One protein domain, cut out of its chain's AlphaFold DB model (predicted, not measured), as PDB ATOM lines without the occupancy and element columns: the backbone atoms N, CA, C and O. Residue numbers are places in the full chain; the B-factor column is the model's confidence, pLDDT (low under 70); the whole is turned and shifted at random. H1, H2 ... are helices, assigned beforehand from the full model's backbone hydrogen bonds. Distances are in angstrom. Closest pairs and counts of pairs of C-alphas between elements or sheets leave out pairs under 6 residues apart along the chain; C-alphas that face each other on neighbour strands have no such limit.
ATOM      1  N   SER A  17     -48.489  52.589  41.009       86.50
ATOM      2  CA  SER A  17     -49.405  52.836  42.132       86.50
ATOM      3  C   SER A  17     -50.183  51.587  42.583       86.50
ATOM      4  O   SER A  17     -50.534  51.456  43.752       86.50
ATOM      5  N   TYR A  18     -50.418  50.615  41.687       84.31
ATOM      6  CA  TYR A  18     -51.240  49.430  41.986       84.31
ATOM      7  C   TYR A  18     -50.439  48.123  41.992       84.31
ATOM      8  O   TYR A  18     -49.871  47.722  40.972       84.31
ATOM      9  N   ASP A  19     -50.488  47.388  43.108       79.94
ATOM     10  CA  ASP A  19     -49.741  46.136  43.303       79.94
ATOM     11  C   ASP A  19     -50.165  45.022  42.329       79.94
ATOM     12  O   ASP A  19     -49.315  44.406  41.684       79.94
ATOM     13  N   ALA A  20     -51.469  44.839  42.120       82.94
ATOM     14  CA  ALA A  20     -52.022  43.795  41.269       82.94
ATOM     15  C   ALA A  20     -51.633  44.003  39.802       82.94
ATOM     16  O   ALA A  20     -51.447  43.043  39.058       82.94
ATOM     17  N   LYS A  21     -51.466  45.264  39.386       83.94
ATOM     18  CA  LYS A  21     -50.983  45.599  38.045       83.94
ATOM     19  C   LYS A  21     -49.476  45.384  37.947       83.94
ATOM     20  O   LYS A  21     -49.020  44.844  36.944       83.94
ATOM     21  N   SER A  22     -48.709  45.722  38.988       85.12
ATOM     22  CA  SER A  22     -47.259  45.469  39.022       85.12
ATOM     23  C   SER A  22     -46.911  43.982  38.838       85.12
ATOM     24  O   SER A  22     -45.904  43.656  38.213       85.12
ATOM     25  N   ALA A  23     -47.793  43.065  39.257       85.31
ATOM     26  CA  ALA A  23     -47.627  41.625  39.044       85.31
ATOM     27  C   ALA A  23     -47.510  41.223  37.557       85.31
ATOM     28  O   ALA A  23     -46.932  40.179  37.262       85.31
ATOM     29  N   ILE A  24     -47.983  42.055  36.617       87.38
ATOM     30  CA  ILE A  24     -47.773  41.853  35.172       87.38
ATOM     31  C   ILE A  24     -46.281  41.962  34.819       87.38
ATOM     32  O   ILE A  24     -45.776  41.206  33.993       87.38
ATOM     33  N   LEU A  25     -45.564  42.892  35.454       86.94
ATOM     34  CA  LEU A  25     -44.143  43.136  35.207       86.94
ATOM     35  C   LEU A  25     -43.249  42.136  35.962       86.94
ATOM     36  O   LEU A  25     -42.200  41.702  35.465       86.94
ATOM     37  N   ASN A  26     -43.678  41.766  37.168       87.88
ATOM     38  CA  ASN A  26     -42.946  40.902  38.086       87.88
ATOM     39  C   ASN A  26     -43.830  39.775  38.653       87.88
ATOM     40  O   ASN A  26     -44.113  39.768  39.854       87.88
ATOM     41  N   PRO A  27     -44.227  38.777  37.839       88.69
ATOM     42  CA  PRO A  27     -45.059  37.667  38.317       88.69
ATOM     43  C   PRO A  27     -44.352  36.826  39.393       88.69
ATOM     44  O   PRO A  27     -44.995  36.220  40.246       88.69
ATOM     45  N   GLU A  28     -43.017  36.858  39.414       88.75
ATOM     46  CA  GLU A  28     -42.172  36.243  40.442       88.75
ATOM     47  C   GLU A  28     -42.403  36.797  41.859       88.75
ATOM     48  O   GLU A  28     -42.041  36.138  42.830       88.75
ATOM     49  N   THR A  29     -43.080  37.942  42.007       88.44
ATOM     50  CA  THR A  29     -43.503  38.454  43.320       88.44
ATOM     51  C   THR A  29     -44.306  37.421  44.107       88.44
ATOM     52  O   THR A  29     -44.125  37.306  45.312       88.44
ATOM     53  N   LEU A  30     -45.126  36.605  43.436       87.06
ATOM     54  CA  LEU A  30     -45.919  35.557  44.085       87.06
ATOM     55  C   LEU A  30     -45.040  34.467  44.711       87.06
ATOM     56  O   LEU A  30     -45.423  33.850  45.700       87.06
ATOM     57  N   LEU A  31     -43.849  34.244  44.150       89.75
ATOM     58  CA  LEU A  31     -42.893  33.272  44.663       89.75
ATOM     59  C   LEU A  31     -42.107  33.833  45.854       89.75
ATOM     60  O   LEU A  31     -41.832  33.093  46.793       89.75
ATOM     61  N   PHE A  32     -41.782  35.130  45.846       89.75
ATOM     62  CA  PHE A  32     -40.975  35.778  46.890       89.75
ATOM     63  C   PHE A  32     -41.790  36.470  47.994       89.75
ATOM     64  O   PHE A  32     -41.217  36.915  48.983       89.75
ATOM     65  N   GLN A  33     -43.119  36.519  47.902       86.50
ATOM     66  CA  GLN A  33     -44.008  36.987  48.977       86.50
ATOM     67  C   GLN A  33     -44.227  35.914  50.058       86.50
ATOM     68  O   GLN A  33     -45.350  35.608  50.452       86.50
ATOM     69  N   ASN A  34     -43.145  35.313  50.549       90.69
ATOM     70  CA  ASN A  34     -43.199  34.313  51.606       90.69
ATOM     71  C   ASN A  34     -42.216  34.649  52.738       90.69
ATOM     72  O   ASN A  34     -41.283  35.437  52.571       90.69
ATOM     73  N   VAL A  35     -42.422  34.034  53.906       91.44
ATOM     74  CA  VAL A  35     -41.599  34.303  55.096       91.44
ATOM     75  C   VAL A  35     -40.131  33.937  54.861       91.44
ATOM     76  O   VAL A  35     -39.252  34.676  55.291       91.44
ATOM     77  N   ALA A  36     -39.841  32.851  54.140       92.19
ATOM     78  CA  ALA A  36     -38.468  32.424  53.865       92.19
ATOM     79  C   ALA A  36     -37.706  33.429  52.981       92.19
ATOM     80  O   ALA A  36     -36.541  33.722  53.241       92.19
ATOM     81  N   ALA A  37     -38.369  34.011  51.982       91.88
ATOM     82  CA  ALA A  37     -37.798  35.045  51.125       91.88
ATOM     83  C   ALA A  37     -37.511  36.337  51.903       91.88
ATOM     84  O   ALA A  37     -36.474  36.960  51.680       91.88
ATOM     85  N   TYR A  38     -38.367  36.689  52.867       90.31
ATOM     86  CA  TYR A  38     -38.108  37.800  53.785       90.31
ATOM     87  C   TYR A  38     -36.897  37.525  54.690       90.31
ATOM     88  O   TYR A  38     -36.039  38.390  54.857       90.31
ATOM     89  N   GLN A  39     -36.773  36.302  55.225       91.81
ATOM     90  CA  GLN A  39     -35.598  35.908  56.015       91.81
ATOM     91  C   GLN A  39     -34.300  35.978  55.197       91.81
ATOM     92  O   GLN A  39     -33.261  36.364  55.729       91.81
ATOM     93  N   ALA A  40     -34.349  35.672  53.897       92.00
ATOM     94  CA  ALA A  40     -33.189  35.825  53.023       92.00
ATOM     95  C   ALA A  40     -32.705  37.287  52.945       92.00
ATOM     96  O   ALA A  40     -31.501  37.524  52.908       92.00
ATOM     97  N   CYS A  41     -33.609  38.268  52.998       91.69
ATOM     98  CA  CYS A  41     -33.217  39.680  53.020       91.69
ATOM     99  C   CYS A  41     -32.624  40.116  54.358       91.69
ATOM    100  O   CYS A  41     -31.737  40.965  54.382       91.69
ATOM    101  N   ILE A  42     -33.040  39.500  55.468       91.56
ATOM    102  CA  ILE A  42     -32.369  39.699  56.759       91.56
ATOM    103  C   ILE A  42     -30.922  39.209  56.665       91.56
ATOM    104  O   ILE A  42     -30.009  39.913  57.092       91.56
ATOM    105  N   ALA A  43     -30.693  38.042  56.054       91.75
ATOM    106  CA  ALA A  43     -29.343  37.539  55.824       91.75
ATOM    107  C   ALA A  43     -28.509  38.481  54.934       91.75
ATOM    108  O   ALA A  43     -27.372  38.779  55.292       91.75
ATOM    109  N   ASP A  44     -29.087  39.000  53.842       91.88
ATOM    110  CA  ASP A  44     -28.431  39.974  52.950       91.88
ATOM    111  C   ASP A  44     -28.064  41.272  53.697       91.88
ATOM    112  O   ASP A  44     -26.937  41.763  53.608       91.88
ATOM    113  N   CYS A  45     -28.977  41.784  54.529       92.06
ATOM    114  CA  CYS A  45     -28.727  42.938  55.393       92.06
ATOM    115  C   CYS A  45     -27.576  42.690  56.382       92.06
ATOM    116  O   CYS A  45     -26.706  43.551  56.544       92.06
ATOM    117  N   MET A  46     -27.532  41.519  57.025       92.50
ATOM    118  CA  MET A  46     -26.438  41.170  57.937       92.50
ATOM    119  C   MET A  46     -25.097  41.081  57.205       92.50
ATOM    120  O   MET A  46     -24.103  41.586  57.724       92.50
ATOM    121  N   SER A  47     -25.054  40.490  56.004       90.19
ATOM    122  CA  SER A  47     -23.819  40.451  55.212       90.19
ATOM    123  C   SER A  47     -23.338  41.849  54.827       90.19
ATOM    124  O   SER A  47     -22.161  42.148  55.030       90.19
ATOM    125  N   CYS A  48     -24.237  42.728  54.373       89.75
ATOM    126  CA  CYS A  48     -23.900  44.125  54.088       89.75
ATOM    127  C   CYS A  48     -23.386  44.855  55.334       89.75
ATOM    128  O   CYS A  48     -22.380  45.560  55.283       89.75
ATOM    129  N   SER A  49     -24.039  44.640  56.479       89.38
ATOM    130  CA  SER A  49     -23.650  45.251  57.757       89.38
ATOM    131  C   SER A  49     -22.290  44.752  58.256       89.38
ATOM    132  O   SER A  49     -21.567  45.491  58.918       89.38
ATOM    133  N   ALA A  50     -21.916  43.516  57.915       90.12
ATOM    134  CA  ALA A  50     -20.607  42.936  58.208       90.12
ATOM    135  C   ALA A  50     -19.489  43.423  57.259       90.12
ATOM    136  O   ALA A  50     -18.348  42.976  57.381       90.12
ATOM    137  N   GLY A  51     -19.794  44.332  56.327       84.94
ATOM    138  CA  GLY A  51     -18.832  44.902  55.381       84.94
ATOM    139  C   GLY A  51     -18.662  44.102  54.088       84.94
ATOM    140  O   GLY A  51     -17.736  44.375  53.326       84.94
ATOM    141  N   LEU A  52     -19.531  43.120  53.825       86.00
ATOM    142  CA  LEU A  52     -19.597  42.456  52.522       86.00
ATOM    143  C   LEU A  52     -20.440  43.288  51.545       86.00
ATOM    144  O   LEU A  52     -21.237  44.133  51.946       86.00
ATOM    145  N   LEU A  53     -20.262  43.055  50.244       83.81
ATOM    146  CA  LEU A  53     -21.088  43.690  49.214       83.81
ATOM    147  C   LEU A  53     -22.500  43.087  49.199       83.81
ATOM    148  O   LEU A  53     -22.682  41.916  49.541       83.81
ATOM    149  N   ALA A  54     -23.473  43.878  48.738       83.06
ATOM    150  CA  ALA A  54     -24.846  43.425  48.539       83.06
ATOM    151  C   ALA A  54     -24.901  42.207  47.613       83.06
ATOM    152  O   ALA A  54     -24.289  42.185  46.541       83.06
ATOM    153  N   SER A  55     -25.648  41.177  48.019       85.88
ATOM    154  CA  SER A  55     -25.678  39.918  47.283       85.88
ATOM    155  C   SER A  55     -26.519  40.036  46.017       85.88
ATOM    156  O   SER A  55     -27.749  40.051  46.077       85.88
ATOM    157  N   ASP A  56     -25.877  40.025  44.850       88.06
ATOM    158  CA  ASP A  56     -26.567  40.016  43.551       88.06
ATOM    159  C   ASP A  56     -27.481  38.798  43.333       88.06
ATOM    160  O   ASP A  56     -28.315  38.807  42.427       88.06
ATOM    161  N   TYR A  57     -27.310  37.727  44.117       87.31
ATOM    162  CA  TYR A  57     -28.187  36.555  44.065       87.31
ATOM    163  C   TYR A  57     -29.540  36.829  44.722       87.31
ATOM    164  O   TYR A  57     -30.558  36.320  44.259       87.31
ATOM    165  N   ALA A  58     -29.564  37.663  45.763       90.81
ATOM    166  CA  ALA A  58     -30.775  38.087  46.455       90.81
ATOM    167  C   ALA A  58     -31.389  39.317  45.765       90.81
ATOM    168  O   ALA A  58     -31.586  40.365  46.380       90.81
ATOM    169  N   PHE A  59     -31.660  39.219  44.462       91.12
ATOM    170  CA  PHE A  59     -32.132  40.342  43.636       91.12
ATOM    171  C   PHE A  59     -33.503  40.898  44.064       91.12
ATOM    172  O   PHE A  59     -33.864  42.006  43.687       91.12
ATOM    173  N   TRP A  60     -34.274  40.143  44.850       92.25
ATOM    174  CA  TRP A  60     -35.552  40.579  45.421       92.25
ATOM    175  C   TRP A  60     -35.402  41.355  46.737       92.25
ATOM    176  O   TRP A  60     -36.406  41.822  47.277       92.25
ATOM    177  N   CYS A  61     -34.182  41.481  47.266       92.56
ATOM    178  CA  CYS A  61     -33.876  42.183  48.509       92.56
ATOM    179  C   CYS A  61     -33.246  43.550  48.235       92.56
ATOM    180  O   CYS A  61     -32.353  43.664  47.397       92.56
ATOM    181  N   ALA A  62     -33.676  44.542  49.006       91.75
ATOM    182  CA  ALA A  62     -33.150  45.901  49.089       91.75
ATOM    183  C   ALA A  62     -32.308  46.058  50.367       91.75
ATOM    184  O   ALA A  62     -32.594  46.904  51.220       91.75
ATOM    185  N   GLU A  63     -31.342  45.152  50.560       89.62
ATOM    186  CA  GLU A  63     -30.478  45.105  51.741       89.62
ATOM    187  C   GLU A  63     -31.290  45.232  53.051       89.62
ATOM    188  O   GLU A  63     -32.282  44.530  53.259       89.62
ATOM    189  N   CYS A  64     -30.903  46.151  53.939       89.75
ATOM    190  CA  CYS A  64     -31.598  46.421  55.197       89.75
ATOM    191  C   CYS A  64     -32.906  47.206  55.041       89.75
ATOM    192  O   CYS A  64     -33.644  47.344  56.015       89.75
ATOM    193  N   GLN A  65     -33.210  47.723  53.848       90.56
ATOM    194  CA  GLN A  65     -34.441  48.474  53.614       90.56
ATOM    195  C   GLN A  65     -35.654  47.560  53.405       90.56
ATOM    196  O   GLN A  65     -36.785  47.990  53.636       90.56
ATOM    197  N   GLY A  66     -35.432  46.293  53.041       89.19
ATOM    198  CA  GLY A  66     -36.467  45.262  52.999       89.19
ATOM    199  C   GLY A  66     -36.588  44.583  51.640       89.19
ATOM    200  O   GLY A  66     -35.594  44.296  50.982       89.19
ATOM    201  N   MET A  67     -37.818  44.276  51.229       91.12
ATOM    202  CA  MET A  67     -38.101  43.592  49.963       91.12
ATOM    203  C   MET A  67     -38.264  44.601  48.824       91.12
ATOM    204  O   MET A  67     -38.975  45.600  48.958       91.12
ATOM    205  N   LEU A  68     -37.674  44.289  47.674       91.50
ATOM    206  CA  LEU A  68     -37.845  45.043  46.434       91.50
ATOM    207  C   LEU A  68     -39.242  44.802  45.839       91.50
ATOM    208  O   LEU A  68     -39.876  45.718  45.328       91.50
ATOM    209  N   TYR A  69     -39.761  43.579  45.943       90.69
ATOM    210  CA  TYR A  69     -41.106  43.257  45.476       90.69
ATOM    211  C   TYR A  69     -42.193  43.643  46.488       90.69
ATOM    212  O   TYR A  69     -42.001  43.453  47.692       90.69
ATOM    213  N   PRO A  70     -43.370  44.101  46.021       90.19
ATOM    214  CA  PRO A  70     -43.686  44.540  44.653       90.19
ATOM    215  C   PRO A  70     -43.035  45.896  44.294       90.19
ATOM    216  O   PRO A  70     -42.808  46.728  45.179       90.19
ATOM    217  N   PHE A  71     -42.774  46.122  42.995       89.00
ATOM    218  CA  PHE A  71     -42.171  47.351  42.441       89.00
ATOM    219  C   PHE A  71     -43.163  48.522  42.366       89.00
ATOM    220  O   PHE A  71     -43.475  49.042  41.292       89.00
ATOM    221  N   ILE A  72     -43.674  48.908  43.527       89.31
ATOM    222  CA  ILE A  72     -44.667  49.965  43.694       89.31
ATOM    223  C   ILE A  72     -44.177  51.033  44.664       89.31
ATOM    224  O   ILE A  72     -43.226  50.816  45.419       89.31
ATOM    225  N   GLU A  73     -44.890  52.153  44.681       84.81
ATOM    226  CA  GLU A  73     -44.608  53.322  45.520       84.81
ATOM    227  C   GLU A  73     -44.795  53.107  47.027       84.81
ATOM    228  O   GLU A  73     -44.490  53.995  47.818       84.81
ATOM    229  N   THR A  74     -45.314  51.952  47.446       84.56
ATOM    230  CA  THR A  74     -45.603  51.669  48.851       84.56
ATOM    231  C   THR A  74     -44.528  50.799  49.500       84.56
ATOM    232  O   THR A  74     -43.899  49.925  48.888       84.56
ATOM    233  N   ALA A  75     -44.325  51.043  50.792       84.62
ATOM    234  CA  ALA A  75     -43.441  50.275  51.652       84.62
ATOM    235  C   ALA A  75     -44.287  49.552  52.698       84.62
ATOM    236  O   ALA A  75     -45.223  50.125  53.253       84.62
ATOM    237  N   ALA A  76     -43.944  48.295  52.981       80.00
ATOM    238  CA  ALA A  76     -44.637  47.504  53.995       80.00
ATOM    239  C   ALA A  76     -44.366  48.012  55.424       80.00
ATOM    240  O   ALA A  76     -45.193  47.833  56.312       80.00
ATOM    241  N   ALA A  77     -43.213  48.648  55.640       79.94
ATOM    242  CA  ALA A  77     -42.812  49.229  56.912       79.94
ATOM    243  C   ALA A  77     -42.091  50.561  56.681       79.94
ATOM    244  O   ALA A  77     -41.331  50.714  55.721       79.94
ATOM    245  N   HIS A  78     -42.326  51.525  57.569       81.44
ATOM    246  CA  HIS A  78     -41.672  52.825  57.517       81.44
ATOM    247  C   HIS A  78     -40.369  52.803  58.330       81.44
ATOM    248  O   HIS A  78     -40.375  53.019  59.540       81.44
ATOM    249  N   ASN A  79     -39.241  52.570  57.656       79.69
ATOM    250  CA  ASN A  79     -37.906  52.462  58.263       79.69
ATOM    251  C   ASN A  79     -37.173  53.818  58.327       79.69
ATOM    252  O   ASN A  79     -36.002  53.935  57.966       79.69
ATOM    253  N   GLY A  80     -37.887  54.859  58.764       87.06
ATOM    254  CA  GLY A  80     -37.414  56.245  58.729       87.06
ATOM    255  C   GLY A  80     -37.428  56.842  57.318       87.06
ATOM    256  O   GLY A  80     -37.469  56.120  56.330       87.06
ATOM    257  N   GLU A  81     -37.399  58.171  57.222       87.12
ATOM    258  CA  GLU A  81     -37.559  58.885  55.944       87.12
ATOM    259  C   GLU A  81     -36.462  58.538  54.928       87.12
ATOM    260  O   GLU A  81     -36.735  58.282  53.758       87.12
ATOM    261  N   VAL A  82     -35.210  58.463  55.384       90.81
ATOM    262  CA  VAL A  82     -34.075  58.136  54.510       90.81
ATOM    263  C   VAL A  82     -34.159  56.685  54.035       90.81
ATOM    264  O   VAL A  82     -33.984  56.416  52.850       90.81
ATOM    265  N   GLY A  83     -34.465  55.750  54.939       88.81
ATOM    266  CA  GLY A  83     -34.535  54.328  54.607       88.81
ATOM    267  C   GLY A  83     -35.664  54.013  53.630       88.81
ATOM    268  O   GLY A  83     -35.453  53.338  52.620       88.81
ATOM    269  N   THR A  84     -36.851  54.577  53.866       90.81
ATOM    270  CA  THR A  84     -37.984  54.418  52.947       90.81
ATOM    271  C   THR A  84     -37.716  55.069  51.598       90.81
ATOM    272  O   THR A  84     -38.017  54.457  50.578       90.81
ATOM    273  N   SER A  85     -37.086  56.244  51.562       91.38
ATOM    274  CA  SER A  85     -36.725  56.905  50.302       91.38
ATOM    275  C   SER A  85     -35.764  56.056  49.467       91.38
ATOM    276  O   SER A  85     -35.977  55.881  48.267       91.38
ATOM    277  N   VAL A  86     -34.749  55.455  50.097       91.69
ATOM    278  CA  VAL A  86     -33.815  54.537  49.423       91.69
ATOM    279  C   VAL A  86     -34.535  53.276  48.930       91.69
ATOM    280  O   VAL A  86     -34.290  52.822  47.808       91.69
ATOM    281  N   LEU A  87     -35.476  52.735  49.711       92.81
ATOM    282  CA  LEU A  87     -36.308  51.614  49.268       92.81
ATOM    283  C   LEU A  87     -37.127  51.976  48.022       92.81
ATOM    284  O   LEU A  87     -37.135  51.220  47.056       92.81
ATOM    285  N   MET A  88     -37.792  53.132  48.004       92.38
ATOM    286  CA  MET A  88     -38.607  53.522  46.848       92.38
ATOM    287  C   MET A  88     -37.758  53.709  45.593       92.38
ATOM    288  O   MET A  88     -38.139  53.251  44.516       92.38
ATOM    289  N   VAL A  89     -36.586  54.331  45.728       91.88
ATOM    290  CA  VAL A  89     -35.662  54.526  44.606       91.88
ATOM    291  C   VAL A  89     -35.130  53.187  44.090       91.88
ATOM    292  O   VAL A  89     -35.101  52.977  42.880       91.88
ATOM    293  N   SER A  90     -34.773  52.249  44.968       92.81
ATOM    294  CA  SER A  90     -34.294  50.923  44.546       92.81
ATOM    295  C   SER A  90     -35.385  50.104  43.841       92.81
ATOM    296  O   SER A  90     -35.125  49.502  42.796       92.81
ATOM    297  N   LYS A  91     -36.634  50.158  44.324       92.88
ATOM    298  CA  LYS A  91     -37.798  49.591  43.621       92.88
ATOM    299  C   LYS A  91     -37.997  50.215  42.244       92.88
ATOM    300  O   LYS A  91     -38.234  49.506  41.266       92.88
ATOM    301  N   PHE A  92     -37.883  51.538  42.168       92.25
ATOM    302  CA  PHE A  92     -38.009  52.283  40.925       92.25
ATOM    303  C   PHE A  92     -36.925  51.893  39.910       92.25
ATOM    304  O   PHE A  92     -37.227  51.599  38.753       92.25
ATOM    305  N   MET A  93     -35.666  51.809  40.343       92.38
ATOM    306  CA  MET A  93     -34.549  51.379  39.499       92.38
ATOM    307  C   MET A  93     -34.747  49.950  38.988       92.38
ATOM    308  O   MET A  93     -34.602  49.699  37.789       92.38
ATOM    309  N   ALA A  94     -35.153  49.021  39.854       92.62
ATOM    310  CA  ALA A  94     -35.410  47.641  39.458       92.62
ATOM    311  C   ALA A  94     -36.551  47.522  38.442       92.62
ATOM    312  O   ALA A  94     -36.441  46.779  37.462       92.62
ATOM    313  N   LYS A  95     -37.609  48.319  38.614       92.62
ATOM    314  CA  LYS A  95     -38.693  48.437  37.639       92.62
ATOM    315  C   LYS A  95     -38.197  48.928  36.282       92.62
ATOM    316  O   LYS A  95     -38.509  48.321  35.259       92.62
ATOM    317  N   MET A  96     -37.404  49.994  36.267       91.88
ATOM    318  CA  MET A  96     -36.868  50.585  35.039       91.88
ATOM    319  C   MET A  96     -35.903  49.634  34.318       91.88
ATOM    320  O   MET A  96     -35.902  49.573  33.087       91.88
ATOM    321  N   HIS A  97     -35.123  48.846  35.064       92.69
ATOM    322  CA  HIS A  97     -34.321  47.748  34.517       92.69
ATOM    323  C   HIS A  97     -35.210  46.683  33.864       92.69
ATOM    324  O   HIS A  97     -34.974  46.281  32.723       92.69
ATOM    325  N   ARG A  98     -36.291  46.281  34.540       91.69
ATOM    326  CA  ARG A  98     -37.251  45.291  34.032       91.69
ATOM    327  C   ARG A  98     -38.004  45.772  32.789       91.69
ATOM    328  O   ARG A  98     -38.252  44.974  31.889       91.69
ATOM    329  N   GLN A  99     -38.321  47.063  32.718       90.81
ATOM    330  CA  GLN A  99     -38.918  47.724  31.550       90.81
ATOM    331  C   GLN A  99     -37.899  48.025  30.435       90.81
ATOM    332  O   GLN A  99     -38.273  48.583  29.407       90.81
ATOM    333  N   LEU A 100     -36.624  47.646  30.611       90.06
ATOM    334  CA  LEU A 100     -35.525  47.897  29.666       90.06
ATOM    335  C   LEU A 100     -35.278  49.387  29.372       90.06
ATOM    336  O   LEU A 100     -34.685  49.745  28.353       90.06
ATOM    337  N   MET A 101     -35.714  50.261  30.276       88.00
ATOM    338  CA  MET A 101     -35.471  51.700  30.199       88.00
ATOM    339  C   MET A 101     -34.098  52.034  30.785       88.00
ATOM    340  O   MET A 101     -33.360  52.842  30.217       88.00
ATOM    341  N   LEU A 102     -33.719  51.354  31.874       89.88
ATOM    342  CA  LEU A 102     -32.356  51.359  32.400       89.88
ATOM    343  C   LEU A 102     -31.531  50.225  31.792       89.88
ATOM    344  O   LEU A 102     -31.981  49.089  31.643       89.88
ATOM    345  N   TRP A 103     -30.288  50.560  31.458       90.38
ATOM    346  CA  TRP A 103     -29.324  49.647  30.859       90.38
ATOM    347  C   TRP A 103     -28.226  49.320  31.870       90.38
ATOM    348  O   TRP A 103     -27.848  50.159  32.688       90.38
ATOM    349  N   GLY A 104     -27.703  48.100  31.801       90.38
ATOM    350  CA  GLY A 104     -26.574  47.671  32.617       90.38
ATOM    351  C   GLY A 104     -25.244  48.125  32.019       90.38
ATOM    352  O   GLY A 104     -25.060  48.091  30.798       90.38
ATOM    353  N   TYR A 105     -24.310  48.499  32.895       89.00
ATOM    354  CA  TYR A 105     -22.923  48.855  32.549       89.00
ATOM    355  C   TYR A 105     -21.889  48.027  33.328       89.00
ATOM    356  O   TYR A 105     -20.710  48.357  33.370       89.00
ATOM    357  N   TYR A 106     -22.317  46.928  33.947       88.31
ATOM    358  CA  TYR A 106     -21.473  46.129  34.829       88.31
ATOM    359  C   TYR A 106     -20.698  45.022  34.088       88.31
ATOM    360  O   TYR A 106     -21.225  44.379  33.172       88.31
ATOM    361  N   GLY A 107     -19.467  44.745  34.532       88.38
ATOM    362  CA  GLY A 107     -18.630  43.632  34.067       88.38
ATOM    363  C   GLY A 107     -18.058  43.796  32.652       88.38
ATOM    364  O   GLY A 107     -18.140  44.859  32.043       88.38
ATOM    365  N   TYR A 108     -17.491  42.713  32.100       87.69
ATOM    366  CA  TYR A 108     -16.810  42.738  30.791       87.69
ATOM    367  C   TYR A 108     -17.715  43.220  29.645       87.69
ATOM    368  O   TYR A 108     -17.269  43.937  28.755       87.69
ATOM    369  N   LYS A 109     -19.012  42.880  29.691       84.44
ATOM    370  CA  LYS A 109     -20.000  43.316  28.690       84.44
ATOM    371  C   LYS A 109     -20.286  44.821  28.743       84.44
ATOM    372  O   LYS A 109     -20.628  45.386  27.712       84.44
ATOM    373  N   GLY A 110     -20.132  45.452  29.910       86.56
ATOM    374  CA  GLY A 110     -20.338  46.890  30.100       86.56
ATOM    375  C   GLY A 110     -19.186  47.763  29.592       86.56
ATOM    376  O   GLY A 110     -19.394  48.942  29.327       86.56
ATOM    377  N   LEU A 111     -17.988  47.190  29.400       88.19
ATOM    378  CA  LEU A 111     -16.798  47.927  28.946       88.19
ATOM    379  C   LEU A 111     -16.955  48.505  27.531       88.19
ATOM    380  O   LEU A 111     -16.438  49.581  27.246       88.19
ATOM    381  N   CYS A 112     -17.656  47.792  26.644       87.31
ATOM    382  CA  CYS A 112     -17.839  48.190  25.244       87.31
ATOM    383  C   CYS A 112     -19.176  48.896  24.975       87.31
ATOM    384  O   CYS A 112     -19.444  49.269  23.833       87.31
ATOM    385  N   GLY A 113     -20.026  49.068  25.991       89.25
ATOM    386  CA  GLY A 113     -21.302  49.756  25.847       89.25
ATOM    387  C   GLY A 113     -22.384  49.258  26.798       89.25
ATOM    388  O   GLY A 113     -22.201  48.331  27.584       89.25
ATOM    389  N   LYS A 114     -23.548  49.899  26.696       89.31
ATOM    390  CA  LYS A 114     -24.736  49.563  27.477       89.31
ATOM    391  C   LYS A 114     -25.396  48.289  26.951       89.31
ATOM    392  O   LYS A 114     -25.520  48.117  25.738       89.31
ATOM    393  N   TYR A 115     -25.871  47.425  27.842       91.31
ATOM    394  CA  TYR A 115     -26.595  46.204  27.467       91.31
ATOM    395  C   TYR A 115     -27.900  46.061  28.265       91.31
ATOM    396  O   TYR A 115     -28.003  46.597  29.373       91.31
ATOM    397  N   PRO A 116     -28.932  45.392  27.714       91.50
ATOM    398  CA  PRO A 116     -30.200  45.251  28.413       91.50
ATOM    399  C   PRO A 116     -30.004  44.343  29.630       91.50
ATOM    400  O   PRO A 116     -29.486  43.230  29.513       91.50
ATOM    401  N   MET A 117     -30.416  44.824  30.802       92.12
ATOM    402  CA  MET A 117     -30.293  44.109  32.072       92.12
ATOM    403  C   MET A 117     -31.656  44.125  32.786       92.12
ATOM    404  O   MET A 117     -31.931  45.075  33.512       92.12
TER     405      MET A 117
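AT A GLANCE: This is residues 17 to 117 of the 124 residues of the protein "TraU family protein" of Orientia tsutsugamushi str. TA716 (UniProt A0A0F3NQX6). Two longer helices, H3 and H4, stand apart, with loops of the long stretch 50 to 79 between them; residues 107 to 112, at the tip of a hairpin-like loop after H4, stick out. The printed part has 101 residues, with helices H1 to H5 in chain order and no named strand. It is all helix by class, though under half of the residues are in named elements, and compact: radius of gyration of the C-alphas 14.1 A, spans 40 by 37 by 27 A.

IN THESE COORDINATES: H1 is residues 19 to 22, from C-alpha 19 at (-49.741, 46.136, 43.303). H2 is 29 to 32, H3 35 to 49 at 21.2 A, H4 80 to 98 at 27.0 A, and H5 107 to 110, ending at C-alpha 110 at (-20.338, 46.890, 30.100).

HOW THE PARTS SIT: H2 and H3 are close but not clearly touching: their closest C-alphas, of Phe 32 and Tyr 38, are 7.7 A apart. H3 and H4 are apart. Residues 61 to 62 pair with 66 to 67, and 103 to 104 with 115 to 116, both antiparallel. In H3 and H4 every O i to N i+4 pair is within hydrogen-bond range; H1, H2 and H5 are too short for one.

THE WHOLE: The farthest C-alphas, of Val 35 and Cys 112, are 40.6 A apart. The printed part has no cut; the link from H3 to H4 is long. No printed residue is under 70 in pLDDT.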